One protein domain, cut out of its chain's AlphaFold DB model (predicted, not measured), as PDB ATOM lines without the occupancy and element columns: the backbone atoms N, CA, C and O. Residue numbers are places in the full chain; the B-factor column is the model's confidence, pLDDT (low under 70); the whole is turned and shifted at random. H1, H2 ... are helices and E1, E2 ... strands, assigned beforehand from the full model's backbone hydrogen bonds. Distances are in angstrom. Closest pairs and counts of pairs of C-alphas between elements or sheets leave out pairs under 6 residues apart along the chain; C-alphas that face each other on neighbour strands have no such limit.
ATOM      1  N   THR A  34     119.480 135.313 129.718       92.25
ATOM      2  CA  THR A  34     120.890 135.662 129.577       92.25
ATOM      3  C   THR A  34     121.018 137.105 129.113       92.25
ATOM      4  O   THR A  34     120.478 137.494 128.077       92.25
ATOM      5  N   VAL A  35     121.743 137.900 129.889       94.25
ATOM      6  CA  VAL A  35     122.111 139.277 129.551       94.25
ATOM      7  C   VAL A  35     123.465 139.291 128.855       94.25
ATOM      8  O   VAL A  35     123.626 139.956 127.836       94.25
ATOM      9  N   SER A  36     124.424 138.529 129.379       93.69
ATOM     10  CA  SER A  36     125.750 138.383 128.789       93.69
ATOM     11  C   SER A  36     126.352 137.018 129.101       93.69
ATOM     12  O   SER A  36     126.037 136.403 130.122       93.69
ATOM     13  N   ILE A  37     127.234 136.576 128.206       95.88
ATOM     14  CA  ILE A  37     128.201 135.508 128.450       95.88
ATOM     15  C   ILE A  37     129.579 136.099 128.199       95.88
ATOM     16  O   ILE A  37     129.828 136.638 127.120       95.88
ATOM     17  N   ASP A  38     130.448 136.004 129.195       96.75
ATOM     18  CA  ASP A  38     131.839 136.421 129.102       96.75
ATOM     19  C   ASP A  38     132.753 135.207 129.243       96.75
ATOM     20  O   ASP A  38     132.583 134.393 130.153       96.75
ATOM     21  N   VAL A  39     133.691 135.080 128.309       96.56
ATOM     22  CA  VAL A  39     134.632 133.960 128.215       96.56
ATOM     23  C   VAL A  39     136.032 134.529 128.337       96.56
ATOM     24  O   VAL A  39     136.447 135.353 127.520       96.56
ATOM     25  N   THR A  40     136.750 134.062 129.350       94.62
ATOM     26  CA  THR A  40     138.110 134.481 129.691       94.62
ATOM     27  C   THR A  40     139.045 133.272 129.693       94.62
ATOM     28  O   THR A  40     138.602 132.127 129.570       94.62
ATOM     29  N   GLY A  41     140.346 133.520 129.865       90.88
ATOM     30  CA  GLY A  41     141.325 132.445 130.044       90.88
ATOM     31  C   GLY A  41     141.095 131.599 131.302       90.88
ATOM     32  O   GLY A  41     141.522 130.452 131.325       90.88
ATOM     33  N   ASP A  42     140.386 132.124 132.307       93.44
ATOM     34  CA  ASP A  42     140.151 131.428 133.580       93.44
ATOM     35  C   ASP A  42     138.853 130.611 133.582       93.44
ATOM     36  O   ASP A  42     138.724 129.608 134.290       93.44
ATOM     37  N   GLY A  43     137.861 131.044 132.806       95.62
ATOM     38  CA  GLY A  43     136.531 130.459 132.849       95.62
ATOM     39  C   GLY A  43     135.502 131.195 132.009       95.62
ATOM     40  O   GLY A  43     135.803 132.088 131.211       95.62
ATOM     41  N   VAL A  44     134.248 130.843 132.258       96.50
ATOM     42  CA  VAL A  44     133.069 131.494 131.702       96.50
ATOM     43  C   VAL A  44     132.180 132.022 132.815       96.50
ATOM     44  O   VAL A  44     132.038 131.421 133.883       96.50
ATOM     45  N   SER A  45     131.552 133.159 132.545       95.81
ATOM     46  CA  SER A  45     130.504 133.709 133.388       95.81
ATOM     47  C   SER A  45     129.278 134.079 132.567       95.81
ATOM     48  O   SER A  45     129.383 134.547 131.433       95.81
ATOM     49  N   ARG A  46     128.103 133.875 133.157       95.94
ATOM     50  CA  ARG A  46     126.816 134.242 132.580       95.94
ATOM     51  C   ARG A  46     126.063 135.147 133.536       95.94
ATOM     52  O   ARG A  46     125.781 134.757 134.667       95.94
ATOM     53  N   ALA A  47     125.697 136.335 133.066       95.38
ATOM     54  CA  ALA A  47     124.824 137.244 133.800       95.38
ATOM     55  C   ALA A  47     123.367 137.049 133.372       95.38
ATOM     56  O   ALA A  47     123.060 136.952 132.180       95.38
ATOM     57  N   LEU A  48     122.464 137.019 134.349       93.75
ATOM     58  CA  LEU A  48     121.028 136.831 134.158       93.75
ATOM     59  C   LEU A  48     120.258 138.139 134.368       93.75
ATOM     60  O   LEU A  48     120.720 139.057 135.046       93.75
ATOM     61  N   GLY A  49     119.042 138.212 133.824       90.25
ATOM     62  CA  GLY A  49     118.183 139.399 133.896       90.25
ATOM     63  C   GLY A  49     117.751 139.798 135.310       90.25
ATOM     64  O   GLY A  49     117.256 140.907 135.499       90.25
ATOM     65  N   ASP A  50     117.936 138.929 136.307       87.62
ATOM     66  CA  ASP A  50     117.723 139.242 137.724       87.62
ATOM     67  C   ASP A  50     119.001 139.569 138.510       87.62
ATOM     68  O   ASP A  50     118.955 139.660 139.735       87.62
ATOM     69  N   GLY A  51     120.127 139.756 137.818       91.94
ATOM     70  CA  GLY A  51     121.412 140.116 138.416       91.94
ATOM     71  C   GLY A  51     122.207 138.935 138.969       91.94
ATOM     72  O   GLY A  51     123.333 139.130 139.424       91.94
ATOM     73  N   ARG A  52     121.671 137.706 138.920       91.62
ATOM     74  CA  ARG A  52     122.452 136.507 139.250       91.62
ATOM     75  C   ARG A  52     123.585 136.314 138.245       91.62
ATOM     76  O   ARG A  52     123.425 136.590 137.055       91.62
ATOM     77  N   ILE A  53     124.707 135.800 138.742       93.62
ATOM     78  CA  ILE A  53     125.870 135.445 137.933       93.62
ATOM     79  C   ILE A  53     126.180 133.970 138.160       93.62
ATOM     80  O   ILE A  53     126.457 133.562 139.285       93.62
ATOM     81  N   GLU A  54     126.136 133.195 137.086       94.00
ATOM     82  CA  GLU A  54     126.590 131.805 137.038       94.00
ATOM     83  C   GLU A  54     128.042 131.792 136.542       94.00
ATOM     84  O   GLU A  54     128.400 132.592 135.672       94.00
ATOM     85  N   ARG A  55     128.901 130.935 137.105       94.44
ATOM     86  CA  ARG A  55     130.321 130.847 136.728       94.44
ATOM     87  C   ARG A  55     130.793 129.404 136.705       94.44
ATOM     88  O   ARG A  55     130.306 128.584 137.474       94.44
ATOM     89  N   ALA A  56     131.740 129.138 135.817       94.81
ATOM     90  CA  ALA A  56     132.532 127.921 135.811       94.81
ATOM     91  C   ALA A  56     133.963 128.261 135.383       94.81
ATOM     92  O   ALA A  56     134.174 128.978 134.404       94.81
ATOM     93  N   THR A  57     134.937 127.751 136.117       94.62
ATOM     94  CA  THR A  57     136.368 127.867 135.862       94.62
ATOM     95  C   THR A  57     136.858 126.625 135.134       94.62
ATOM     96  O   THR A  57     136.452 125.498 135.430       94.62
ATOM     97  N   TRP A  58     137.767 126.800 134.178       94.81
ATOM     98  CA  TRP A  58     138.292 125.670 133.406       94.81
ATOM     99  C   TRP A  58     139.089 124.701 134.282       94.81
ATOM    100  O   TRP A  58     139.045 123.487 134.080       94.81
ATOM    101  N   ALA A  59     139.766 125.227 135.306       93.25
ATOM    102  CA  ALA A  59     140.535 124.436 136.259       93.25
ATOM    103  C   ALA A  59     139.656 123.531 137.139       93.25
ATOM    104  O   ALA A  59     140.065 122.413 137.441       93.25
ATOM    105  N   GLN A  60     138.450 123.973 137.515       92.25
ATOM    106  CA  GLN A  60     137.555 123.218 138.405       92.25
ATOM    107  C   GLN A  60     136.442 122.473 137.661       92.25
ATOM    108  O   GLN A  60     135.679 121.745 138.287       92.25
ATOM    109  N   LEU A  61     136.349 122.612 136.335       94.75
ATOM    110  CA  LEU A  61     135.331 121.935 135.536       94.75
ATOM    111  C   LEU A  61     135.456 120.410 135.665       94.75
ATOM    112  O   LEU A  61     136.472 119.834 135.272       94.75
ATOM    113  N   THR A  62     134.435 119.745 136.194       94.69
ATOM    114  CA  THR A  62     134.411 118.289 136.397       94.69
ATOM    115  C   THR A  62     133.604 117.569 135.329       94.69
ATOM    116  O   THR A  62     133.949 116.444 134.968       94.69
ATOM    117  N   LEU A  63     132.579 118.224 134.779       95.19
ATOM    118  CA  LEU A  63     131.713 117.658 133.753       95.19
ATOM    119  C   LEU A  63     131.160 118.722 132.805       95.19
ATOM    120  O   LEU A  63     131.020 119.898 133.153       95.19
ATOM    121  N   VAL A  64     130.788 118.267 131.613       97.38
ATOM    122  CA  VAL A  64     129.954 119.004 130.668       97.38
ATOM    123  C   VAL A  64     128.768 118.134 130.300       97.38
ATOM    124  O   VAL A  64     128.930 117.011 129.820       97.38
ATOM    125  N   GLU A  65     127.571 118.674 130.475       96.44
ATOM    126  CA  GLU A  65     126.326 118.019 130.091       96.44
ATOM    127  C   GLU A  65     125.574 118.831 129.052       96.44
ATOM    128  O   GLU A  65     125.583 120.059 129.081       96.44
ATOM    129  N   VAL A  66     124.845 118.135 128.189       96.94
ATOM    130  CA  VAL A  66     123.835 118.732 127.321       96.94
ATOM    131  C   VAL A  66     122.455 118.417 127.883       96.94
ATOM    132  O   VAL A  66     122.153 117.275 128.217       96.94
ATOM    133  N   ILE A  67     121.609 119.440 127.990       95.25
ATOM    134  CA  ILE A  67     120.237 119.361 128.497       95.25
ATOM    135  C   ILE A  67     119.293 119.874 127.410       95.25
ATOM    136  O   ILE A  67     119.314 121.059 127.082       95.25
ATOM    137  N   CYS A  68     118.418 119.015 126.892       92.12
ATOM    138  CA  CYS A  68     117.384 119.365 125.919       92.12
ATOM    139  C   CYS A  68     116.019 119.472 126.603       92.12
ATOM    140  O   CYS A  68     115.569 118.569 127.310       92.12
ATOM    141  N   THR A  69     115.321 120.574 126.353       89.75
ATOM    142  CA  THR A  69     114.044 120.921 126.983       89.75
ATOM    143  C   THR A  69     112.933 121.031 125.934       89.75
ATOM    144  O   THR A  69     113.174 121.502 124.822       89.75
ATOM    145  N   PRO A  70     111.691 120.616 126.250       88.88
ATOM    146  CA  PRO A  70     110.592 120.623 125.281       88.88
ATOM    147  C   PRO A  70     110.034 122.029 125.009       88.88
ATOM    148  O   PRO A  70     109.158 122.198 124.165       88.88
ATOM    149  N   VAL A  71     110.497 123.041 125.747       87.06
ATOM    150  CA  VAL A  71     110.011 124.419 125.664       87.06
ATOM    151  C   VAL A  71     111.179 125.375 125.505       87.06
ATOM    152  O   VAL A  71     112.209 125.220 126.151       87.06
ATOM    153  N   LYS A  72     110.995 126.409 124.682       87.50
ATOM    154  CA  LYS A  72     111.976 127.490 124.581       87.50
ATOM    155  C   LYS A  72     112.116 128.199 125.923       87.50
ATOM    156  O   LYS A  72     111.122 128.512 126.585       87.50
ATOM    157  N   THR A  73     113.353 128.480 126.292       86.00
ATOM    158  CA  THR A  73     113.671 129.325 127.444       86.00
ATOM    159  C   THR A  73     113.528 130.803 127.115       86.00
ATOM    160  O   THR A  73     113.167 131.188 126.002       86.00
ATOM    161  N   ALA A  74     113.828 131.642 128.103       86.38
ATOM    162  CA  ALA A  74     113.878 133.088 127.954       86.38
ATOM    163  C   ALA A  74     114.837 133.568 126.851       86.38
ATOM    164  O   ALA A  74     114.609 134.631 126.277       86.38
ATOM    165  N   ASP A  75     115.857 132.767 126.536       85.56
ATOM    166  CA  ASP A  75     116.855 133.047 125.501       85.56
ATOM    167  C   ASP A  75     116.434 132.541 124.116       85.56
ATOM    168  O   ASP A  75     117.139 132.736 123.135       85.56
ATOM    169  N   GLY A  76     115.284 131.863 124.016       89.38
ATOM    170  CA  GLY A  76     114.829 131.213 122.787       89.38
ATOM    171  C   GLY A  76     115.458 129.840 122.531       89.38
ATOM    172  O   GLY A  76     114.991 129.134 121.635       89.38
ATOM    173  N   ALA A  77     116.441 129.437 123.340       91.69
ATOM    174  CA  ALA A  77     117.097 128.137 123.266       91.69
ATOM    175  C   ALA A  77     116.192 127.004 123.771       91.69
ATOM    176  O   ALA A  77     115.448 127.178 124.745       91.69
ATOM    177  N   THR A  78     116.288 125.844 123.124       93.75
ATOM    178  CA  THR A  78     115.668 124.574 123.543       93.75
ATOM    179  C   THR A  78     116.682 123.595 124.126       93.75
ATOM    180  O   THR A  78     116.278 122.573 124.673       93.75
ATOM    181  N   SER A  79     117.978 123.899 124.049       94.69
ATOM    182  CA  SER A  79     119.061 123.101 124.625       94.69
ATOM    183  C   SER A  79     120.078 123.981 125.353       94.69
ATOM    184  O   SER A  79     120.234 125.163 125.037       94.69
ATOM    185  N   PHE A  80     120.740 123.401 126.351       94.94
ATOM    186  CA  PHE A  80     121.752 124.041 127.189       94.94
ATOM    187  C   PHE A  80     122.946 123.130 127.332       94.94
ATOM    188  O   PHE A  80     122.797 121.913 127.374       94.94
ATOM    189  N   MET A  81     124.100 123.745 127.506       95.69
ATOM    190  CA  MET A  81     125.262 123.092 128.058       95.69
ATOM    191  C   MET A  81     125.408 123.498 129.523       95.69
ATOM    192  O   MET A  81     125.427 124.691 129.824       95.69
ATOM    193  N   LEU A  82     125.492 122.530 130.431       95.88
ATOM    194  CA  LEU A  82     125.875 122.763 131.819       95.88
ATOM    195  C   LEU A  82     127.370 122.501 131.967       95.88
ATOM    196  O   LEU A  82     127.839 121.396 131.706       95.88
ATOM    197  N   LEU A  83     128.094 123.520 132.409       96.62
ATOM    198  CA  LEU A  83     129.494 123.446 132.798       96.62
ATOM    199  C   LEU A  83     129.552 123.272 134.311       96.62
ATOM    200  O   LEU A  83     129.366 124.245 135.041       96.62
ATOM    201  N   GLY A  84     129.712 122.031 134.769       92.56
ATOM    202  CA  GLY A  84     129.645 121.681 136.186       92.56
ATOM    203  C   GLY A  84     131.019 121.694 136.847       92.56
ATOM    204  O   GLY A  84     131.940 121.037 136.368       92.56
ATOM    205  N   GLU A  85     131.145 122.413 137.962       87.31
ATOM    206  CA  GLU A  85     132.291 122.298 138.880       87.31
ATOM    207  C   GLU A  85     131.969 121.311 140.011       87.31
ATOM    208  O   GLU A  85     132.808 120.503 140.405       87.31
ATOM    209  N   SER A  86     130.724 121.335 140.497       75.12
ATOM    210  CA  SER A  86     130.190 120.439 141.531       75.12
ATOM    211  C   SER A  86     128.675 120.237 141.358       75.12
ATOM    212  O   SER A  86     128.091 120.718 140.388       75.12
ATOM    213  N   SER A  87     128.019 119.547 142.299       67.31
ATOM    214  CA  SER A  87     126.557 119.365 142.306       67.31
ATOM    215  C   SER A  87     125.773 120.678 142.323       67.31
ATOM    216  O   SER A  87     124.681 120.739 141.760       67.31
ATOM    217  N   ASP A  88     126.330 121.715 142.954       68.38
ATOM    218  CA  ASP A  88     125.628 122.967 143.255       68.38
ATOM    219  C   ASP A  88     126.258 124.192 142.572       68.38
ATOM    220  O   ASP A  88     125.736 125.303 142.688       68.38
ATOM    221  N   ALA A  89     127.364 124.001 141.845       77.56
ATOM    222  CA  ALA A  89     128.095 125.067 141.169       77.56
ATOM    223  C   ALA A  89     128.325 124.747 139.690       77.56
ATOM    224  O   ALA A  89     128.804 123.668 139.327       77.56
ATOM    225  N   GLY A  90     128.012 125.723 138.843       89.75
ATOM    226  CA  GLY A  90     128.265 125.645 137.418       89.75
ATOM    227  C   GLY A  90     127.724 126.835 136.635       89.75
ATOM    228  O   GLY A  90     127.142 127.776 137.184       89.75
ATOM    229  N   CYS A  91     127.902 126.761 135.320       94.62
ATOM    230  CA  CYS A  91     127.426 127.756 134.370       94.62
ATOM    231  C   CYS A  91     126.574 127.094 133.292       94.62
ATOM    232  O   CYS A  91     127.035 126.186 132.599       94.62
ATOM    233  N   LEU A  92     125.339 127.566 133.116       94.88
ATOM    234  CA  LEU A  92     124.507 127.156 131.991       94.88
ATOM    235  C   LEU A  92     124.808 128.037 130.781       94.88
ATOM    236  O   LEU A  92     124.859 129.256 130.889       94.88
ATOM    237  N   VAL A  93     124.961 127.430 129.611       95.81
ATOM    238  CA  VAL A  93     125.211 128.118 128.341       95.81
ATOM    239  C   VAL A  93     124.103 127.727 127.361       95.81
ATOM    240  O   VAL A  93     123.986 126.546 127.027       95.81
ATOM    241  N   PRO A  94     123.249 128.667 126.916       95.75
ATOM    242  CA  PRO A  94     122.233 128.389 125.905       95.75
ATOM    243  C   PRO A  94     122.874 127.967 124.581       95.75
ATOM    244  O   PRO A  94     123.817 128.612 124.128       95.75
ATOM    245  N   LEU A  95     122.341 126.920 123.952       94.62
ATOM    246  CA  LEU A  95     122.813 126.424 122.660       94.62
ATOM    247  C   LEU A  95     121.824 126.765 121.532       94.62
ATOM    248  O   LEU A  95     120.610 126.845 121.745       94.62
ATOM    249  N   GLY A  96     122.342 126.928 120.316       92.31
ATOM    250  CA  GLY A  96     121.578 127.230 119.105       92.31
ATOM    251  C   GLY A  96     121.116 128.685 118.997       92.31
ATOM    252  O   GLY A  96     120.214 128.977 118.212       92.31
ATOM    253  N   VAL A  97     121.687 129.591 119.798       92.50
ATOM    254  CA  VAL A  97     121.300 131.017 119.849       92.50
ATOM    255  C   VAL A  97     122.482 131.977 119.674       92.50
ATOM    256  O   VAL A  97     122.306 133.188 119.784       92.50
ATOM    257  N   GLY A  98     123.674 131.453 119.370       91.94
ATOM    258  CA  GLY A  98     124.872 132.240 119.058       91.94
ATOM    259  C   GLY A  98     125.642 132.742 120.282       91.94
ATOM    260  O   GLY A  98     126.555 133.552 120.134       91.94
ATOM    261  N   LEU A  99     125.291 132.277 121.482       91.38
ATOM    262  CA  LEU A  99     125.963 132.644 122.735       91.38
ATOM    263  C   LEU A  99     127.087 131.663 123.103       91.38
ATOM    264  O   LEU A  99     127.970 131.981 123.894       91.38
ATOM    265  N   GLU A 100     127.068 130.472 122.515       94.06
ATOM    266  CA  GLU A 100     127.920 129.343 122.868       94.06
ATOM    267  C   GLU A 100     129.277 129.324 122.154       94.06
ATOM    268  O   GLU A 100     130.191 128.636 122.603       94.06
ATOM    269  N   SER A 101     129.446 130.063 121.052       94.19
ATOM    270  CA  SER A 101     130.569 129.857 120.122       94.19
ATOM    271  C   SER A 101     131.945 129.982 120.781       94.19
ATOM    272  O   SER A 101     132.815 129.150 120.542       94.19
ATOM    273  N   ARG A 102     132.145 130.989 121.643       95.69
ATOM    274  CA  ARG A 102     133.417 131.164 122.367       95.69
ATOM    275  C   ARG A 102     133.646 130.076 123.412       95.69
ATOM    276  O   ARG A 102     134.777 129.644 123.589       95.69
ATOM    277  N   VAL A 103     132.582 129.612 124.063       96.50
ATOM    278  CA  VAL A 103     132.661 128.527 125.046       96.50
ATOM    279  C   VAL A 103     133.074 127.227 124.359       96.50
ATOM    280  O   VAL A 103     133.969 126.544 124.840       96.50
ATOM    281  N   LEU A 104     132.487 126.918 123.198       96.38
ATOM    282  CA  LEU A 104     132.838 125.727 122.423       96.38
ATOM    283  C   LEU A 104     134.321 125.707 122.029       96.38
ATOM    284  O   LEU A 104     134.940 124.652 122.095       96.38
ATOM    285  N   VAL A 105     134.902 126.857 121.669       95.88
ATOM    286  CA  VAL A 105     136.337 126.964 121.342       95.88
ATOM    287  C   VAL A 105     137.233 126.633 122.537       95.88
ATOM    288  O   VAL A 105     138.274 126.011 122.350       95.88
ATOM    289  N   GLU A 106     136.859 127.027 123.754       96.44
ATOM    290  CA  GLU A 106     137.641 126.663 124.942       96.44
ATOM    291  C   GLU A 106     137.465 125.184 125.300       96.44
ATOM    292  O   GLU A 106     138.433 124.505 125.635       96.44
ATOM    293  N   LEU A 107     136.257 124.634 125.143       96.44
ATOM    294  CA  LEU A 107     136.011 123.219 125.425       96.44
ATOM    295  C   LEU A 107     136.779 122.276 124.502       96.44
ATOM    296  O   LEU A 107     137.248 121.242 124.966       96.44
ATOM    297  N   THR A 108     136.980 122.623 123.227       96.44
ATOM    298  CA  THR A 108     137.795 121.794 122.318       96.44
ATOM    299  C   THR A 108     139.269 121.730 122.712       96.44
ATOM    300  O   THR A 108     139.990 120.867 122.211       96.44
ATOM    301  N   ARG A 109     139.728 122.597 123.623       95.25
ATOM    302  CA  ARG A 109     141.075 122.538 124.207       95.25
ATOM    303  C   ARG A 109     141.161 121.600 125.407       95.25
ATOM    304  O   ARG A 109     142.269 121.272 125.830       95.25
ATOM    305  N   LEU A 110     140.029 121.172 125.968       94.88
ATOM    306  CA  LEU A 110     140.022 120.265 127.107       94.88
ATOM    307  C   LEU A 110     140.440 118.849 126.679       94.88
ATOM    308  O   LEU A 110     139.938 118.330 125.675       94.88
ATOM    309  N   PRO A 111     141.305 118.175 127.457       94.94
ATOM    310  CA  PRO A 111     141.700 116.802 127.177       94.94
ATOM    311  C   PRO A 111     140.490 115.870 127.062       94.94
ATOM    312  O   PRO A 111     139.645 115.800 127.957       94.94
ATOM    313  N   GLY A 112     140.406 115.140 125.949       94.94
ATOM    314  CA  GLY A 112     139.349 114.155 125.709       94.94
ATOM    315  C   GLY A 112     137.970 114.735 125.370       94.94
ATOM    316  O   GLY A 112     137.030 113.959 125.188       94.94
ATOM    317  N   PHE A 113     137.823 116.059 125.260       97.19
ATOM    318  CA  PHE A 113     136.579 116.659 124.784       97.19
ATOM    319  C   PHE A 113     136.365 116.354 123.299       97.19
ATOM    320  O   PHE A 113     137.283 116.442 122.487       97.19
ATOM    321  N   ARG A 114     135.133 115.974 122.947       96.81
ATOM    322  CA  ARG A 114     134.736 115.613 121.581       96.81
ATOM    323  C   ARG A 114     133.501 116.404 121.192       96.81
ATOM    324  O   ARG A 114     132.424 116.167 121.744       96.81
ATOM    325  N   LEU A 115     133.659 117.330 120.247       96.00
ATOM    326  CA  LEU A 115     132.572 118.193 119.780       96.00
ATOM    327  C   LEU A 115     131.408 117.371 119.210       96.00
ATOM    328  O   LEU A 115     130.250 117.731 119.398       96.00
ATOM    329  N   GLU A 116     131.711 116.226 118.601       97.12
ATOM    330  CA  GLU A 116     130.737 115.314 118.007       97.12
ATOM    331  C   GLU A 116     129.735 114.801 119.046       97.12
ATOM    332  O   GLU A 116     128.538 114.744 118.770       97.12
ATOM    333  N   ARG A 117     130.200 114.488 120.268       97.25
ATOM    334  CA  ARG A 117     129.309 114.039 121.353       97.25
ATOM    335  C   ARG A 117     128.359 115.139 121.795       97.25
ATOM    336  O   ARG A 117     127.201 114.863 122.078       97.25
ATOM    337  N   LEU A 118     128.839 116.382 121.838       97.00
ATOM    338  CA  LEU A 118     127.998 117.529 122.166       97.00
ATOM    339  C   LEU A 118     126.916 117.732 121.103       97.00
ATOM    340  O   LEU A 118     125.746 117.892 121.449       97.00
ATOM    341  N   THR A 119     127.283 117.691 119.820       95.75
ATOM    342  CA  THR A 119     126.323 117.864 118.717       95.75
ATOM    343  C   THR A 119     125.313 116.720 118.626       95.75
ATOM    344  O   THR A 119     124.138 116.959 118.338       95.75
ATOM    345  N   ASP A 120     125.741 115.489 118.909       97.31
ATOM    346  CA  ASP A 120     124.859 114.321 118.952       97.31
ATOM    347  C   ASP A 120     123.858 114.433 120.112       97.31
ATOM    348  O   ASP A 120     122.643 114.396 119.899       97.31
ATOM    349  N   ALA A 121     124.339 114.725 121.326       96.38
ATOM    350  CA  ALA A 121     123.486 114.945 122.492       96.38
ATOM    351  C   ALA A 121     122.478 116.091 122.276       96.38
ATOM    352  O   ALA A 121     121.317 115.989 122.673       96.38
ATOM    353  N   GLN A 122     122.877 117.164 121.581       94.75
ATOM    354  CA  GLN A 122     121.987 118.280 121.239       94.75
ATOM    355  C   GLN A 122     120.868 117.878 120.258       94.75
ATOM    356  O   GLN A 122     119.784 118.466 120.283       94.75
ATOM    357  N   SER A 123     121.112 116.876 119.412       95.12
ATOM    358  CA  SER A 123     120.168 116.405 118.388       95.12
ATOM    359  C   SER A 123     119.076 115.482 118.944       95.12
ATOM    360  O   SER A 123     118.102 115.176 118.251       95.12
ATOM    361  N   HIS A 124     119.202 115.051 120.201       94.69
ATOM    362  CA  HIS A 124     118.227 114.184 120.850       94.69
ATOM    363  C   HIS A 124     116.884 114.887 121.091       94.69
ATOM    364  O   HIS A 124     116.793 116.083 121.388       94.69
ATOM    365  N   LYS A 125     115.799 114.108 121.014       93.75
ATOM    366  CA  LYS A 125     114.447 114.601 121.287       93.75
ATOM    367  C   LYS A 125     114.301 114.943 122.771       93.75
ATOM    368  O   LYS A 125     114.540 114.107 123.632       93.75
ATOM    369  N   ALA A 126     113.828 116.150 123.066       89.62
ATOM    370  CA  ALA A 126     113.542 116.555 124.436       89.62
ATOM    371  C   ALA A 126     112.375 115.751 125.070       89.62
ATOM    372  O   ALA A 126     111.415 115.416 124.365       89.62
ATOM    373  N   PRO A 127     112.381 115.540 126.402       92.44
ATOM    374  CA  PRO A 127     113.451 115.896 127.337       92.44
ATOM    375  C   PRO A 127     114.632 114.918 127.254       92.44
ATOM    376  O   PRO A 127     114.429 113.709 127.237       92.44
ATOM    377  N   HIS A 128     115.854 115.450 127.240       91.56
ATOM    378  CA  HIS A 128     117.090 114.657 127.228       91.56
ATOM    379  C   HIS A 128     118.146 115.321 128.109       91.56
ATOM    380  O   HIS A 128     118.186 116.550 128.193       91.56
ATOM    381  N   ARG A 129     118.987 114.521 128.765       93.81
ATOM    382  CA  ARG A 129     120.174 114.987 129.489       93.81
ATOM    383  C   ARG A 129     121.274 113.951 129.333       93.81
ATOM    384  O   ARG A 129     121.026 112.773 129.571       93.81
ATOM    385  N   GLU A 130     122.465 114.401 128.973       94.81
ATOM    386  CA  GLU A 130     123.606 113.521 128.746       94.81
ATOM    387  C   GLU A 130     124.918 114.210 129.100       94.81
ATOM    388  O   GLU A 130     125.156 115.353 128.705       94.81
ATOM    389  N   THR A 131     125.783 113.489 129.808       96.75
ATOM    390  CA  THR A 131     127.162 113.903 130.056       96.75
ATOM    391  C   THR A 131     128.006 113.636 128.815       96.75
ATOM    392  O   THR A 131     128.210 112.491 128.412       96.75
ATOM    393  N   VAL A 132     128.518 114.704 128.204       97.38
ATOM    394  CA  VAL A 132     129.298 114.640 126.957       97.38
ATOM    395  C   VAL A 132     130.803 114.689 127.206       97.38
ATOM    396  O   VAL A 132     131.584 114.248 126.358       97.38
ATOM    397  N   TRP A 133     131.209 115.161 128.384       97.56
ATOM    398  CA  TRP A 133     132.587 115.147 128.854       97.56
ATOM    399  C   TRP A 133     132.634 115.055 130.376       97.56
ATOM    400  O   TRP A 133     131.829 115.671 131.070       97.56
ATOM    401  N   GLU A 134     133.620 114.322 130.873       96.31
ATOM    402  CA  GLU A 134     134.014 114.281 132.276       96.31
ATOM    403  C   GLU A 134     135.522 114.477 132.331       96.31
ATOM    404  O   GLU A 134     136.244 114.036 131.427       96.31
ATOM    405  N   ARG A 135     136.006 115.127 133.390       94.62
ATOM    406  CA  ARG A 135     137.439 115.322 133.585       94.62
ATOM    407  C   ARG A 135     138.144 113.960 133.633       94.62
ATOM    408  O   ARG A 135     137.841 113.160 134.521       94.62
TER     409      ARG A 135
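This is residues 34 to 135 of the 140 residues of an uncharacterized protein of Actinobacteria bacterium (UniProt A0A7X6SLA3). A twisted four-stranded sheet has two helices on one face, and a small three-stranded sheet lies crosswise over its E6 edge. H1 sits in the corner between the sheets, while H2 runs along the larger one. The 102 printed residues hold, in order, E1 E2 E3 E4 E5 E6 H1 H2 E7; the antiparallel sheets run E1 E2 E3 and E6 E5 E4 E7. The class is mixed, helices and strands, and the whole is compact, radius of gyration of the C-alphas 12.6 A, spanning 32 by 32 by 25 A.

Find C-alpha 34 at (120.890, 135.662, 129.577), where E1, residues 34 to 39, begins. Next come E2, 43 to 48, 16.8 A long, E3, 53 to 57, E4, 63 to 68, 16.4 A, E5, 79 to 84, and E6, 90 to 95. H1 is 101 to 107 and H2 115 to 123, 12.6 A. E7, 128 to 134, 17.7 A, ends at C-alpha 134, (134.014, 114.281, 132.276).

E1 E2 E3 and E4 E5 E6 are meanders, each strand the antiparallel neighbour of the one before. Look for N 38 and O 45, 2.9 A, in hairpin E1 and E2, and N 93 and O 81, 2.8 A, in hairpin E5 and E6. E7 pairs with E4 through N 66 and O 130, 2.8 A. Between the sheets, the closest C-alphas of E3 and E6 are Arg 55 and Cys 91, 4.8 A. H2 lies over E4, height 8.2 A over the sheet; H1 is on the same face, making two layers, helices on one face of a sheet. Both helices have every O i to N i+4 pair within hydrogen-bond range.

The C-alphas farthest apart, Asp 50 and Gly 112, are 35.2 A apart. The printed part has no cut, and no link is long. Look at residues 87 to 88 for pLDDT under 70.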